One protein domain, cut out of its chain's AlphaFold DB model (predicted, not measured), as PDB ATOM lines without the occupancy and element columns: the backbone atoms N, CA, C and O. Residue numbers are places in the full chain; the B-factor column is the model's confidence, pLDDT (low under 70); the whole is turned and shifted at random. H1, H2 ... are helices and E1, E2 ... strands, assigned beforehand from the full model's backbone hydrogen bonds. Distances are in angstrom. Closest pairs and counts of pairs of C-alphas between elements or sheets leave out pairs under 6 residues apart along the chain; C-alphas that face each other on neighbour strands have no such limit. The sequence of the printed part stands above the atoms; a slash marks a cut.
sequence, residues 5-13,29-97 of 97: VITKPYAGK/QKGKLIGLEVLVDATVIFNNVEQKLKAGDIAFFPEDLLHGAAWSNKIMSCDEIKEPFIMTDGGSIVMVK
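AT A GLANCE: This is residues 5 to 13 and 29 to 97 of the 97 residues of an uncharacterized protein of Saprospiraceae bacterium (UniProt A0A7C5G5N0). Three small antiparallel strand units make a compact body: the sheet E1 E7 E6, the pair E2 and E5, and the hairpin of E3 and E4. E1 and E5 lie nearest the middle, while E6, in its hairpin with E7, and E4 lie far out in different directions, and the short helix H1 follows E5 directly. The printed part has 78 residues, with one named helix and seven named strands in the order E1 E2 E3 E4 E5 H1 E6 E7, and the class is mostly strand. The whole is compact, with a radius of gyration of the C-alphas of 11.9 A and spans of 38 by 30 by 19 A.

IN THESE COORDINATES: E1 is residues 5 to 7 and begins at C-alpha 5, at (2.110, 1.056, 15.712). After the cut, E2 is residues 33 to 37, 12.9 A long. E3 is residues 42 to 46, 12.1 A, and E4 is residues 49 to 53, 12.3 A. E5, residues 58 to 62, measures 13.2 A, and H1 is residues 63 to 68. E6 is residues 76 to 78. E7, the longest strand, is residues 81 to 89, 18.4 A from C-alpha 81 at (14.257, 1.743, 20.586) to C-alpha 89 at (-2.100, -3.126, 13.809).

HOW THE PARTS SIT: In the sheet of three strands, E1 and E6 are edge strands and E7 is the inner strand. The sheet is strongly twisted, but only just, with C-alphas up to 4.4 A off its best plane. E7 bends by 81 degrees at residue 84, and its pairing is staggered: residues 81 to 85 pair with E6 and residues 86 to 88 with E1. N 5 and O 88 are 3.0 A apart, and N 76 and O 85 are 2.8 A apart, both within hydrogen-bond range. The closest C-alphas of E1 and E2 are those of Thr 7 and Glu 37, 5.4 A apart; those of E1 and E3 are Val 5 and Ala 42, 6.1 A apart. E2 and E5 are antiparallel, with N 34 and O 61 2.8 A apart. Residues 59 to 60 of E5 also pair antiparallel with residues 95 to 96. In the hairpin of E3 and E4, N 44 and O 51 are 2.9 A apart. E3 is apart from E5 and from E7. The closest C-alphas of E2 and H1 are those of Leu 33 and Glu 63, 5.8 A apart. In H1 every O i to N i+4 pair is within hydrogen-bond range.

THE WHOLE: The two C-alphas farthest apart are those of Gln 29 and Asp 79, 38.2 A. Residues 14 to 28 are not printed, and C-alphas 13 and 29 are 14.3 A apart across this cut, which lies in the link from E1 to E2. Of the links that are printed whole, H1 to E6 is short and the others are tight. The mean pLDDT of the printed part is 84.7, and residues 12 to 13 and 29 to 31 are under 70.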
ATOM      1  N   VAL A   5       1.690   0.281  14.546       90.00
ATOM      2  CA  VAL A   5       2.110   1.056  15.712       90.00
ATOM      3  C   VAL A   5       3.105   0.247  16.513       90.00
ATOM      4  O   VAL A   5       2.951  -0.960  16.689       90.00
ATOM      5  N   ILE A   6       4.142   0.917  16.989       91.19
ATOM      6  CA  ILE A   6       5.118   0.332  17.896       91.19
ATOM      7  C   ILE A   6       4.630   0.602  19.313       91.19
ATOM      8  O   ILE A   6       4.523   1.758  19.722       91.19
ATOM      9  N   THR A   7       4.336  -0.458  20.059       91.50
ATOM     10  CA  THR A   7       3.886  -0.344  21.450       91.50
ATOM     11  C   THR A   7       4.737  -1.179  22.387       91.50
ATOM     12  O   THR A   7       5.424  -2.116  21.965       91.50
ATOM     13  N   LYS A   8       4.620  -0.900  23.687       90.75
ATOM     14  CA  LYS A   8       5.149  -1.785  24.723       90.75
ATOM     15  C   LYS A   8       4.588  -3.204  24.577       90.75
ATOM     16  O   LYS A   8       3.447  -3.371  24.124       90.75
ATOM     17  N   PRO A   9       5.365  -4.232  24.958       87.44
ATOM     18  CA  PRO A   9       4.943  -5.613  24.838       87.44
ATOM     19  C   PRO A   9       3.719  -5.876  25.700       87.44
ATOM     20  O   PRO A   9       3.615  -5.406  26.837       87.44
ATOM     21  N   TYR A  10       2.807  -6.687  25.177       82.00
ATOM     22  CA  TYR A  10       1.702  -7.185  25.971       82.00
ATOM     23  C   TYR A  10       2.244  -8.149  27.035       82.00
ATOM     24  O   TYR A  10       2.607  -9.285  26.747       82.00
ATOM     25  N   ALA A  11       2.301  -7.697  28.288       71.56
ATOM     26  CA  ALA A  11       2.865  -8.450  29.413       71.56
ATOM     27  C   ALA A  11       1.948  -9.579  29.935       71.56
ATOM     28  O   ALA A  11       1.964  -9.872  31.129       71.56
ATOM     29  N   GLY A  12       1.104 -10.163  29.075       65.81
ATOM     30  CA  GLY A  12      -0.024 -11.033  29.412       65.81
ATOM     31  C   GLY A  12       0.158 -11.869  30.683       65.81
ATOM     32  O   GLY A  12       0.933 -12.818  30.708       65.81
ATOM     33  N   LYS A  13      -0.575 -11.503  31.745       57.75
ATOM     34  CA  LYS A  13      -0.957 -12.342  32.897       57.75
ATOM     35  C   LYS A  13      -1.773 -11.510  33.890       57.75
ATOM     36  O   LYS A  13      -1.280 -11.009  34.897       57.75
ATOM     37  N   GLN A  29     -15.570 -13.769  30.987       50.62
ATOM     38  CA  GLN A  29     -14.909 -13.054  29.898       50.62
ATOM     39  C   GLN A  29     -15.376 -11.597  29.959       50.62
ATOM     40  O   GLN A  29     -16.182 -11.132  29.159       50.62
ATOM     41  N   LYS A  30     -14.903 -10.849  30.957       53.53
ATOM     42  CA  LYS A  30     -14.924  -9.393  30.853       53.53
ATOM     43  C   LYS A  30     -13.999  -9.074  29.689       53.53
ATOM     44  O   LYS A  30     -12.793  -9.203  29.860       53.53
ATOM     45  N   GLY A  31     -14.564  -8.720  28.535       57.56
ATOM     46  CA  GLY A  31     -13.830  -8.139  27.414       57.56
ATOM     47  C   GLY A  31     -13.153  -6.867  27.905       57.56
ATOM     48  O   GLY A  31     -13.756  -5.797  27.936       57.56
ATOM     49  N   LYS A  32     -11.943  -7.009  28.444       77.56
ATOM     50  CA  LYS A  32     -11.180  -5.896  28.989       77.56
ATOM     51  C   LYS A  32     -10.428  -5.261  27.840       77.56
ATOM     52  O   LYS A  32      -9.826  -5.947  27.021       77.56
ATOM     53  N   LEU A  33     -10.451  -3.939  27.808       84.88
ATOM     54  CA  LEU A  33      -9.511  -3.189  26.999       84.88
ATOM     55  C   LEU A  33      -8.158  -3.193  27.711       84.88
ATOM     56  O   LEU A  33      -8.074  -2.912  28.910       84.88
ATOM     57  N   ILE A  34      -7.107  -3.514  26.971       88.19
ATOM     58  CA  ILE A  34      -5.724  -3.444  27.424       88.19
ATOM     59  C   ILE A  34      -5.090  -2.221  26.783       88.19
ATOM     60  O   ILE A  34      -5.030  -2.124  25.561       88.19
ATOM     61  N   GLY A  35      -4.618  -1.299  27.616       89.44
ATOM     62  CA  GLY A  35      -3.810  -0.172  27.171       89.44
ATOM     63  C   GLY A  35      -2.357  -0.596  26.989       89.44
ATOM     64  O   GLY A  35      -1.756  -1.132  27.922       89.44
ATOM     65  N   LEU A  36      -1.806  -0.349  25.807       90.88
ATOM     66  CA  LEU A  36      -0.390  -0.483  25.494       90.88
ATOM     67  C   LEU A  36       0.165   0.900  25.159       90.88
ATOM     68  O   LEU A  36      -0.417   1.638  24.370       90.88
ATOM     69  N   GLU A  37       1.287   1.246  25.774       92.38
ATOM     70  CA  GLU A  37       1.953   2.529  25.551       92.38
ATOM     71  C   GLU A  37       2.616   2.551  24.173       92.38
ATOM     72  O   GLU A  37       3.317   1.605  23.806       92.38
ATOM     73  N   VAL A  38       2.387   3.620  23.418       92.81
ATOM     74  CA  VAL A  38       2.982   3.889  22.111       92.81
ATOM     75  C   VAL A  38       4.410   4.383  22.314       92.81
ATOM     76  O   VAL A  38       4.648   5.315  23.074       92.81
ATOM     77  N   LEU A  39       5.375   3.765  21.637       91.31
ATOM     78  CA  LEU A  39       6.797   4.074  21.823       91.31
ATOM     79  C   LEU A  39       7.337   5.082  20.803       91.31
ATOM     80  O   LEU A  39       8.354   5.719  21.055       91.31
ATOM     81  N   VAL A  40       6.674   5.213  19.653       90.56
ATOM     82  CA  VAL A  40       7.092   6.084  18.548       90.56
ATOM     83  C   VAL A  40       5.861   6.755  17.953       90.56
ATOM     84  O   VAL A  40       4.819   6.111  17.820       90.56
ATOM     85  N   ASP A  41       5.994   8.026  17.572       91.69
ATOM     86  CA  ASP A  41       4.956   8.760  16.852       91.69
ATOM     87  C   ASP A  41       4.499   7.969  15.617       91.69
ATOM     88  O   ASP A  41       5.308   7.520  14.800       91.69
ATOM     89  N   ALA A  42       3.189   7.793  15.478       88.81
ATOM     90  CA  ALA A  42       2.606   6.995  14.413       88.81
ATOM     91  C   ALA A  42       1.314   7.629  13.910       88.81
ATOM     92  O   ALA A  42       0.537   8.198  14.671       88.81
ATOM     93  N   THR A  43       1.049   7.482  12.620       88.75
ATOM     94  CA  THR A  43      -0.250   7.820  12.047       88.75
ATOM     95  C   THR A  43      -1.015   6.531  11.818       88.75
ATOM     96  O   THR A  43      -0.551   5.660  11.079       88.75
ATOM     97  N   VAL A  44      -2.189   6.420  12.434       88.06
ATOM     98  CA  VAL A  44      -3.079   5.276  12.259       88.06
ATOM     99  C   VAL A  44      -4.378   5.674  11.603       88.06
ATOM    100  O   VAL A  44      -4.856   6.793  11.756       88.06
ATOM    101  N   ILE A  45      -4.973   4.724  10.896       84.62
ATOM    102  CA  ILE A  45      -6.345   4.830  10.424       84.62
ATOM    103  C   ILE A  45      -7.192   3.941  11.324       84.62
ATOM    104  O   ILE A  45      -7.052   2.715  11.308       84.62
ATOM    105  N   PHE A  46      -8.066   4.573  12.097       77.88
ATOM    106  CA  PHE A  46      -9.039   3.927  12.967       77.88
ATOM    107  C   PHE A  46     -10.435   4.441  12.608       77.88
ATOM    108  O   PHE A  46     -10.646   5.646  12.509       77.88
ATOM    109  N   ASN A  47     -11.394   3.539  12.365       73.69
ATOM    110  CA  ASN A  47     -12.753   3.887  11.917       73.69
ATOM    111  C   ASN A  47     -12.797   4.821  10.688       73.69
ATOM    112  O   ASN A  47     -13.626   5.727  10.623       73.69
ATOM    113  N   ASN A  48     -11.905   4.615   9.712       80.38
ATOM    114  CA  ASN A  48     -11.725   5.487   8.537       80.38
ATOM    115  C   ASN A  48     -11.310   6.935   8.863       80.38
ATOM    116  O   ASN A  48     -11.356   7.794   7.984       80.38
ATOM    117  N   VAL A  49     -10.882   7.207  10.096       82.12
ATOM    118  CA  VAL A  49     -10.337   8.495  10.521       82.12
ATOM    119  C   VAL A  49      -8.837   8.342  10.730       82.12
ATOM    120  O   VAL A  49      -8.374   7.429  11.413       82.12
ATOM    121  N   GLU A  50      -8.069   9.241  10.121       86.75
ATOM    122  CA  GLU A  50      -6.637   9.342  10.365       86.75
ATOM    123  C   GLU A  50      -6.405  10.008  11.726       86.75
ATOM    124  O   GLU A  50      -6.813  11.147  11.958       86.75
ATOM    125  N   GLN A  51      -5.751   9.293  12.635       87.12
ATOM    126  CA  GLN A  51      -5.388   9.777  13.956       87.12
ATOM    127  C   GLN A  51      -3.874   9.714  14.127       87.12
ATOM    128  O   GLN A  51      -3.229   8.703  13.848       87.12
ATOM    129  N   LYS A  52      -3.302  10.818  14.607       89.88
ATOM    130  CA  LYS A  52      -1.887  10.894  14.972       89.88
ATOM    131  C   LYS A  52      -1.737  10.468  16.427       89.88
ATOM    132  O   LYS A  52      -2.355  11.070  17.300       89.88
ATOM    133  N   LEU A  53      -0.927   9.443  16.646       90.19
ATOM    134  CA  LEU A  53      -0.480   8.958  17.942       90.19
ATOM    135  C   LEU A  53       0.894   9.549  18.222       90.19
ATOM    136  O   LEU A  53       1.748   9.576  17.331       90.19
ATOM    137  N   LYS A  54       1.109   9.992  19.451       92.38
ATOM    138  CA  LYS A  54       2.415  10.425  19.936       92.38
ATOM    139  C   LYS A  54       3.049   9.334  20.785       92.38
ATOM    140  O   LYS A  54       2.357   8.535  21.417       92.38
ATOM    141  N   ALA A  55       4.374   9.318  20.830       92.12
ATOM    142  CA  ALA A  55       5.099   8.534  21.814       92.12
ATOM    143  C   ALA A  55       4.635   8.921  23.233       92.12
ATOM    144  O   ALA A  55       4.583  10.102  23.585       92.12
ATOM    145  N   GLY A  56       4.288   7.917  24.035       90.88
ATOM    146  CA  GLY A  56       3.699   8.056  25.367       90.88
ATOM    147  C   GLY A  56       2.171   7.932  25.417       90.88
ATOM    148  O   GLY A  56       1.641   7.707  26.505       90.88
ATOM    149  N   ASP A  57       1.466   8.013  24.283       93.12
ATOM    150  CA  ASP A  57       0.015   7.783  24.242       93.12
ATOM    151  C   ASP A  57      -0.316   6.322  24.594       93.12
ATOM    152  O   ASP A  57       0.468   5.401  24.352       93.12
ATOM    153  N   ILE A  58      -1.507   6.074  25.136       91.81
ATOM    154  CA  ILE A  58      -1.986   4.730  25.472       91.81
ATOM    155  C   ILE A  58      -2.990   4.272  24.417       91.81
ATOM    156  O   ILE A  58      -4.132   4.733  24.391       91.81
ATOM    157  N   ALA A  59      -2.591   3.308  23.588       91.31
ATOM    158  CA  ALA A  59      -3.461   2.646  22.624       91.31
ATOM    159  C   ALA A  59      -4.183   1.457  23.277       91.31
ATOM    160  O   ALA A  59      -3.554   0.544  23.811       91.31
ATOM    161  N   PHE A  60      -5.512   1.454  23.239       90.25
ATOM    162  CA  PHE A  60      -6.338   0.407  23.833       90.25
ATOM    163  C   PHE A  60      -6.754  -0.633  22.799       90.25
ATOM    164  O   PHE A  60      -7.325  -0.290  21.765       90.25
ATOM    165  N   PHE A  61      -6.544  -1.904  23.127       89.38
ATOM    166  CA  PHE A  61      -6.905  -3.052  22.300       89.38
ATOM    167  C   PHE A  61      -7.848  -3.992  23.059       89.38
ATOM    168  O   PHE A  61      -7.746  -4.088  24.287       89.38
ATOM    169  N   PRO A  62      -8.728  -4.733  22.368       88.38
ATOM    170  CA  PRO A  62      -9.467  -5.831  22.976       88.38
ATOM    171  C   PRO A  62      -8.501  -6.918  23.469       88.38
ATOM    172  O   PRO A  62      -7.589  -7.328  22.746       88.38
ATOM    173  N   GLU A  63      -8.669  -7.377  24.710       85.25
ATOM    174  CA  GLU A  63      -7.818  -8.423  25.290       85.25
ATOM    175  C   GLU A  63      -7.863  -9.723  24.466       85.25
ATOM    176  O   GLU A  63      -6.826 -10.330  24.217       85.25
ATOM    177  N   ASP A  64      -9.040 -10.124  23.991       83.81
ATOM    178  CA  ASP A  64      -9.258 -11.292  23.130       83.81
ATOM    179  C   ASP A  64      -8.469 -11.214  21.817       83.81
ATOM    180  O   ASP A  64      -7.865 -12.206  21.398       83.81
ATOM    181  N   LEU A  65      -8.393 -10.025  21.217       86.31
ATOM    182  CA  LEU A  65      -7.574  -9.798  20.036       86.31
ATOM    183  C   LEU A  65      -6.087  -9.959  20.353       86.31
ATOM    184  O   LEU A  65      -5.374 -10.631  19.611       86.31
ATOM    185  N   LEU A  66      -5.611  -9.370  21.455       84.38
ATOM    186  CA  LEU A  66      -4.212  -9.505  21.867       84.38
ATOM    187  C   LEU A  66      -3.845 -10.963  22.144       84.38
ATOM    188  O   LEU A  66      -2.743 -11.375  21.802       84.38
ATOM    189  N   HIS A  67      -4.744 -11.770  22.704       81.19
ATOM    190  CA  HIS A  67      -4.485 -13.201  22.903       81.19
ATOM    191  C   HIS A  67      -4.491 -13.997  21.594       81.19
ATOM    192  O   HIS A  67      -3.671 -14.897  21.426       81.19
ATOM    193  N   GLY A  68      -5.401 -13.683  20.666       80.12
ATOM    194  CA  GLY A  68      -5.538 -14.403  19.394       80.12
ATOM    195  C   GLY A  68      -4.533 -13.988  18.313       80.12
ATOM    196  O   GLY A  68      -4.286 -14.734  17.364       80.12
ATOM    197  N   ALA A  69      -3.944 -12.803  18.432       83.44
ATOM    198  CA  ALA A  69      -3.059 -12.245  17.426       83.44
ATOM    199  C   ALA A  69      -1.660 -12.879  17.438       83.44
ATOM    200  O   ALA A  69      -0.917 -12.794  18.409       83.44
ATOM    201  N   ALA A  70      -1.205 -13.396  16.294       81.56
ATOM    202  CA  ALA A  70       0.171 -13.887  16.162       81.56
ATOM    203  C   ALA A  70       1.241 -12.787  16.353       81.56
ATOM    204  O   ALA A  70       2.402 -13.097  16.613       81.56
ATOM    205  N   TRP A  71       0.877 -11.513  16.184       82.62
ATOM    206  CA  TRP A  71       1.791 -10.375  16.319       82.62
ATOM    207  C   TRP A  71       2.009  -9.930  17.769       82.62
ATOM    208  O   TRP A  71       3.070  -9.393  18.067       82.62
ATOM    209  N   SER A  72       1.066 -10.177  18.680       81.06
ATOM    210  CA  SER A  72       1.162  -9.716  20.075       81.06
ATOM    211  C   SER A  72       2.251 -10.443  20.868       81.06
ATOM    212  O   SER A  72       2.813  -9.886  21.806       81.06
ATOM    213  N   ASN A  73       2.580 -11.667  20.450       80.19
ATOM    214  CA  ASN A  73       3.610 -12.512  21.051       80.19
ATOM    215  C   ASN A  73       5.005 -12.296  20.434       80.19
ATOM    216  O   ASN A  73       5.984 -12.872  20.905       80.19
ATOM    217  N   LYS A  74       5.119 -11.492  19.367       85.44
ATOM    218  CA  LYS A  74       6.387 -11.235  18.669       85.44
ATOM    219  C   LYS A  74       7.074 -10.007  19.245       85.44
ATOM    220  O   LYS A  74       6.945  -8.908  18.710       85.44
ATOM    221  N   ILE A  75       7.807 -10.222  20.330       87.69
ATOM    222  CA  ILE A  75       8.652  -9.192  20.931       87.69
ATOM    223  C   ILE A  75       9.874  -8.971  20.036       87.69
ATOM    224  O   ILE A  75      10.571  -9.918  19.672       87.69
ATOM    225  N   MET A  76      10.108  -7.717  19.675       88.12
ATOM    226  CA  MET A  76      11.206  -7.253  18.837       88.12
ATOM    227  C   MET A  76      12.050  -6.231  19.599       88.12
ATOM    228  O   MET A  76      11.603  -5.633  20.577       88.12
ATOM    229  N   SER A  77      13.281  -6.041  19.141       89.44
ATOM    230  CA  SER A  77      14.229  -5.062  19.671       89.44
ATOM    231  C   SER A  77      15.043  -4.478  18.521       89.44
ATOM    232  O   SER A  77      15.372  -5.200  17.578       89.44
ATOM    233  N   CYS A  78      15.386  -3.196  18.600       87.06
ATOM    234  CA  CYS A  78      16.292  -2.528  17.667       87.06
ATOM    235  C   CYS A  78      17.150  -1.501  18.415       87.06
ATOM    236  O   CYS A  78      16.808  -1.108  19.526       87.06
ATOM    237  N   ASP A  79      18.244  -1.045  17.807       84.62
ATOM    238  CA  ASP A  79      19.178  -0.115  18.462       84.62
ATOM    239  C   ASP A  79      18.573   1.283  18.703       84.62
ATOM    240  O   ASP A  79      18.996   2.006  19.604       84.62
ATOM    241  N   GLU A  80      17.558   1.658  17.921       84.31
ATOM    242  CA  GLU A  80      16.876   2.955  18.015       84.31
ATOM    243  C   GLU A  80      15.846   3.006  19.155       84.31
ATOM    244  O   GLU A  80      15.595   4.072  19.721       84.31
ATOM    245  N   ILE A  81      15.269   1.860  19.532       83.94
ATOM    246  CA  ILE A  81      14.257   1.743  20.586       83.94
ATOM    247  C   ILE A  81      14.857   0.918  21.719       83.94
ATOM    248  O   ILE A  81      14.946  -0.305  21.646       83.94
ATOM    249  N   LYS A  82      15.244   1.600  22.801       79.31
ATOM    250  CA  LYS A  82      15.930   0.981  23.950       79.31
ATOM    251  C   LYS A  82      15.127  -0.126  24.638       79.31
ATOM    252  O   LYS A  82      15.711  -0.947  25.343       79.31
ATOM    253  N   GLU A  83      13.809  -0.121  24.486       85.19
ATOM    254  CA  GLU A  83      12.911  -1.071  25.134       85.19
ATOM    255  C   GLU A  83      12.404  -2.127  24.140       85.19
ATOM    256  O   GLU A  83      12.159  -1.808  22.974       85.19
ATOM    257  N   PRO A  84      12.197  -3.384  24.576       87.88
ATOM    258  CA  PRO A  84      11.518  -4.377  23.756       87.88
ATOM    259  C   PRO A  84      10.125  -3.880  23.368       87.88
ATOM    260  O   PRO A  84       9.425  -3.296  24.192       87.88
ATOM    261  N   PHE A  85       9.698  -4.151  22.142       91.19
ATOM    262  CA  PHE A  85       8.427  -3.666  21.612       91.19
ATOM    263  C   PHE A  85       7.692  -4.741  20.820       91.19
ATOM    264  O   PHE A  85       8.248  -5.778  20.462       91.19
ATOM    265  N   ILE A  86       6.425  -4.481  20.522       91.31
ATOM    266  CA  ILE A  86       5.643  -5.252  19.556       91.31
ATOM    267  C   ILE A  86       5.122  -4.311  18.470       91.31
ATOM    268  O   ILE A  86       4.896  -3.125  18.716       91.31
ATOM    269  N   MET A  87       4.926  -4.838  17.261       90.44
ATOM    270  CA  MET A  87       4.252  -4.103  16.189       90.44
ATOM    271  C   MET A  87       2.783  -4.498  16.154       90.44
ATOM    272  O   MET A  87       2.432  -5.614  15.766       90.44
ATOM    273  N   THR A  88       1.931  -3.562  16.536       88.50
ATOM    274  CA  THR A  88       0.482  -3.724  16.541       88.50
ATOM    275  C   THR A  88      -0.116  -3.190  15.245       88.50
ATOM    276  O   THR A  88       0.517  -2.438  14.498       88.50
ATOM    277  N   ASP A  89      -1.315  -3.656  14.921       88.12
ATOM    278  CA  ASP A  89      -2.100  -3.126  13.809       88.12
ATOM    279  C   ASP A  89      -2.951  -1.944  14.295       88.12
ATOM    280  O   ASP A  89      -3.716  -2.074  15.247       88.12
ATOM    281  N   GLY A  90      -2.826  -0.790  13.646       84.62
ATOM    282  CA  GLY A  90      -3.542   0.434  13.998       84.62
ATOM    283  C   GLY A  90      -5.053   0.316  13.803       84.62
ATOM    284  O   GLY A  90      -5.812   0.936  14.541       84.62
ATOM    285  N   GLY A  91      -5.506  -0.547  12.885       85.19
ATOM    286  CA  GLY A  91      -6.934  -0.812  12.665       85.19
ATOM    287  C   GLY A  91      -7.592  -1.587  13.810       85.19
ATOM    288  O   GLY A  91      -8.813  -1.651  13.897       85.19
ATOM    289  N   SER A  92      -6.776  -2.160  14.692       86.44
ATOM    290  CA  SER A  92      -7.204  -2.932  15.854       86.44
ATOM    291  C   SER A  92      -7.317  -2.105  17.142       86.44
ATOM    292  O   SER A  92      -7.771  -2.618  18.167       86.44
ATOM    293  N   ILE A  93      -6.865  -0.850  17.115       87.81
ATOM    294  CA  ILE A  93      -6.991   0.081  18.239       87.81
ATOM    295  C   ILE A  93      -8.469   0.427  18.395       87.81
ATOM    296  O   ILE A  93      -9.151   0.613  17.402       87.81
ATOM    297  N   VAL A  94      -8.971   0.516  19.623       86.62
ATOM    298  CA  VAL A  94     -10.365   0.902  19.922       86.62
ATOM    299  C   VAL A  94     -10.439   2.320  20.484       86.62
ATOM    300  O   VAL A  94     -11.451   3.002  20.341       86.62
ATOM    301  N   MET A  95      -9.376   2.766  21.158       85.44
ATOM    302  CA  MET A  95      -9.298   4.073  21.804       85.44
ATOM    303  C   MET A  95      -7.835   4.465  22.028       85.44
ATOM    304  O   MET A  95      -6.975   3.596  22.159       85.44
ATOM    305  N   VAL A  96      -7.569   5.767  22.123       86.38
ATOM    306  CA  VAL A  96      -6.256   6.341  22.449       86.38
ATOM    307  C   VAL A  96      -6.439   7.353  23.583       86.38
ATOM    308  O   VAL A  96      -7.446   8.066  23.583       86.38
ATOM    309  N   LYS A  97      -5.513   7.405  24.546       82.00
ATOM    310  CA  LYS A  97      -5.509   8.384  25.643       82.00
ATOM    311  C   LYS A  97      -4.127   8.969  25.885       82.00
ATOM    312  O   LYS A  97      -3.170   8.170  25.845       82.00
TER     313      LYS A  97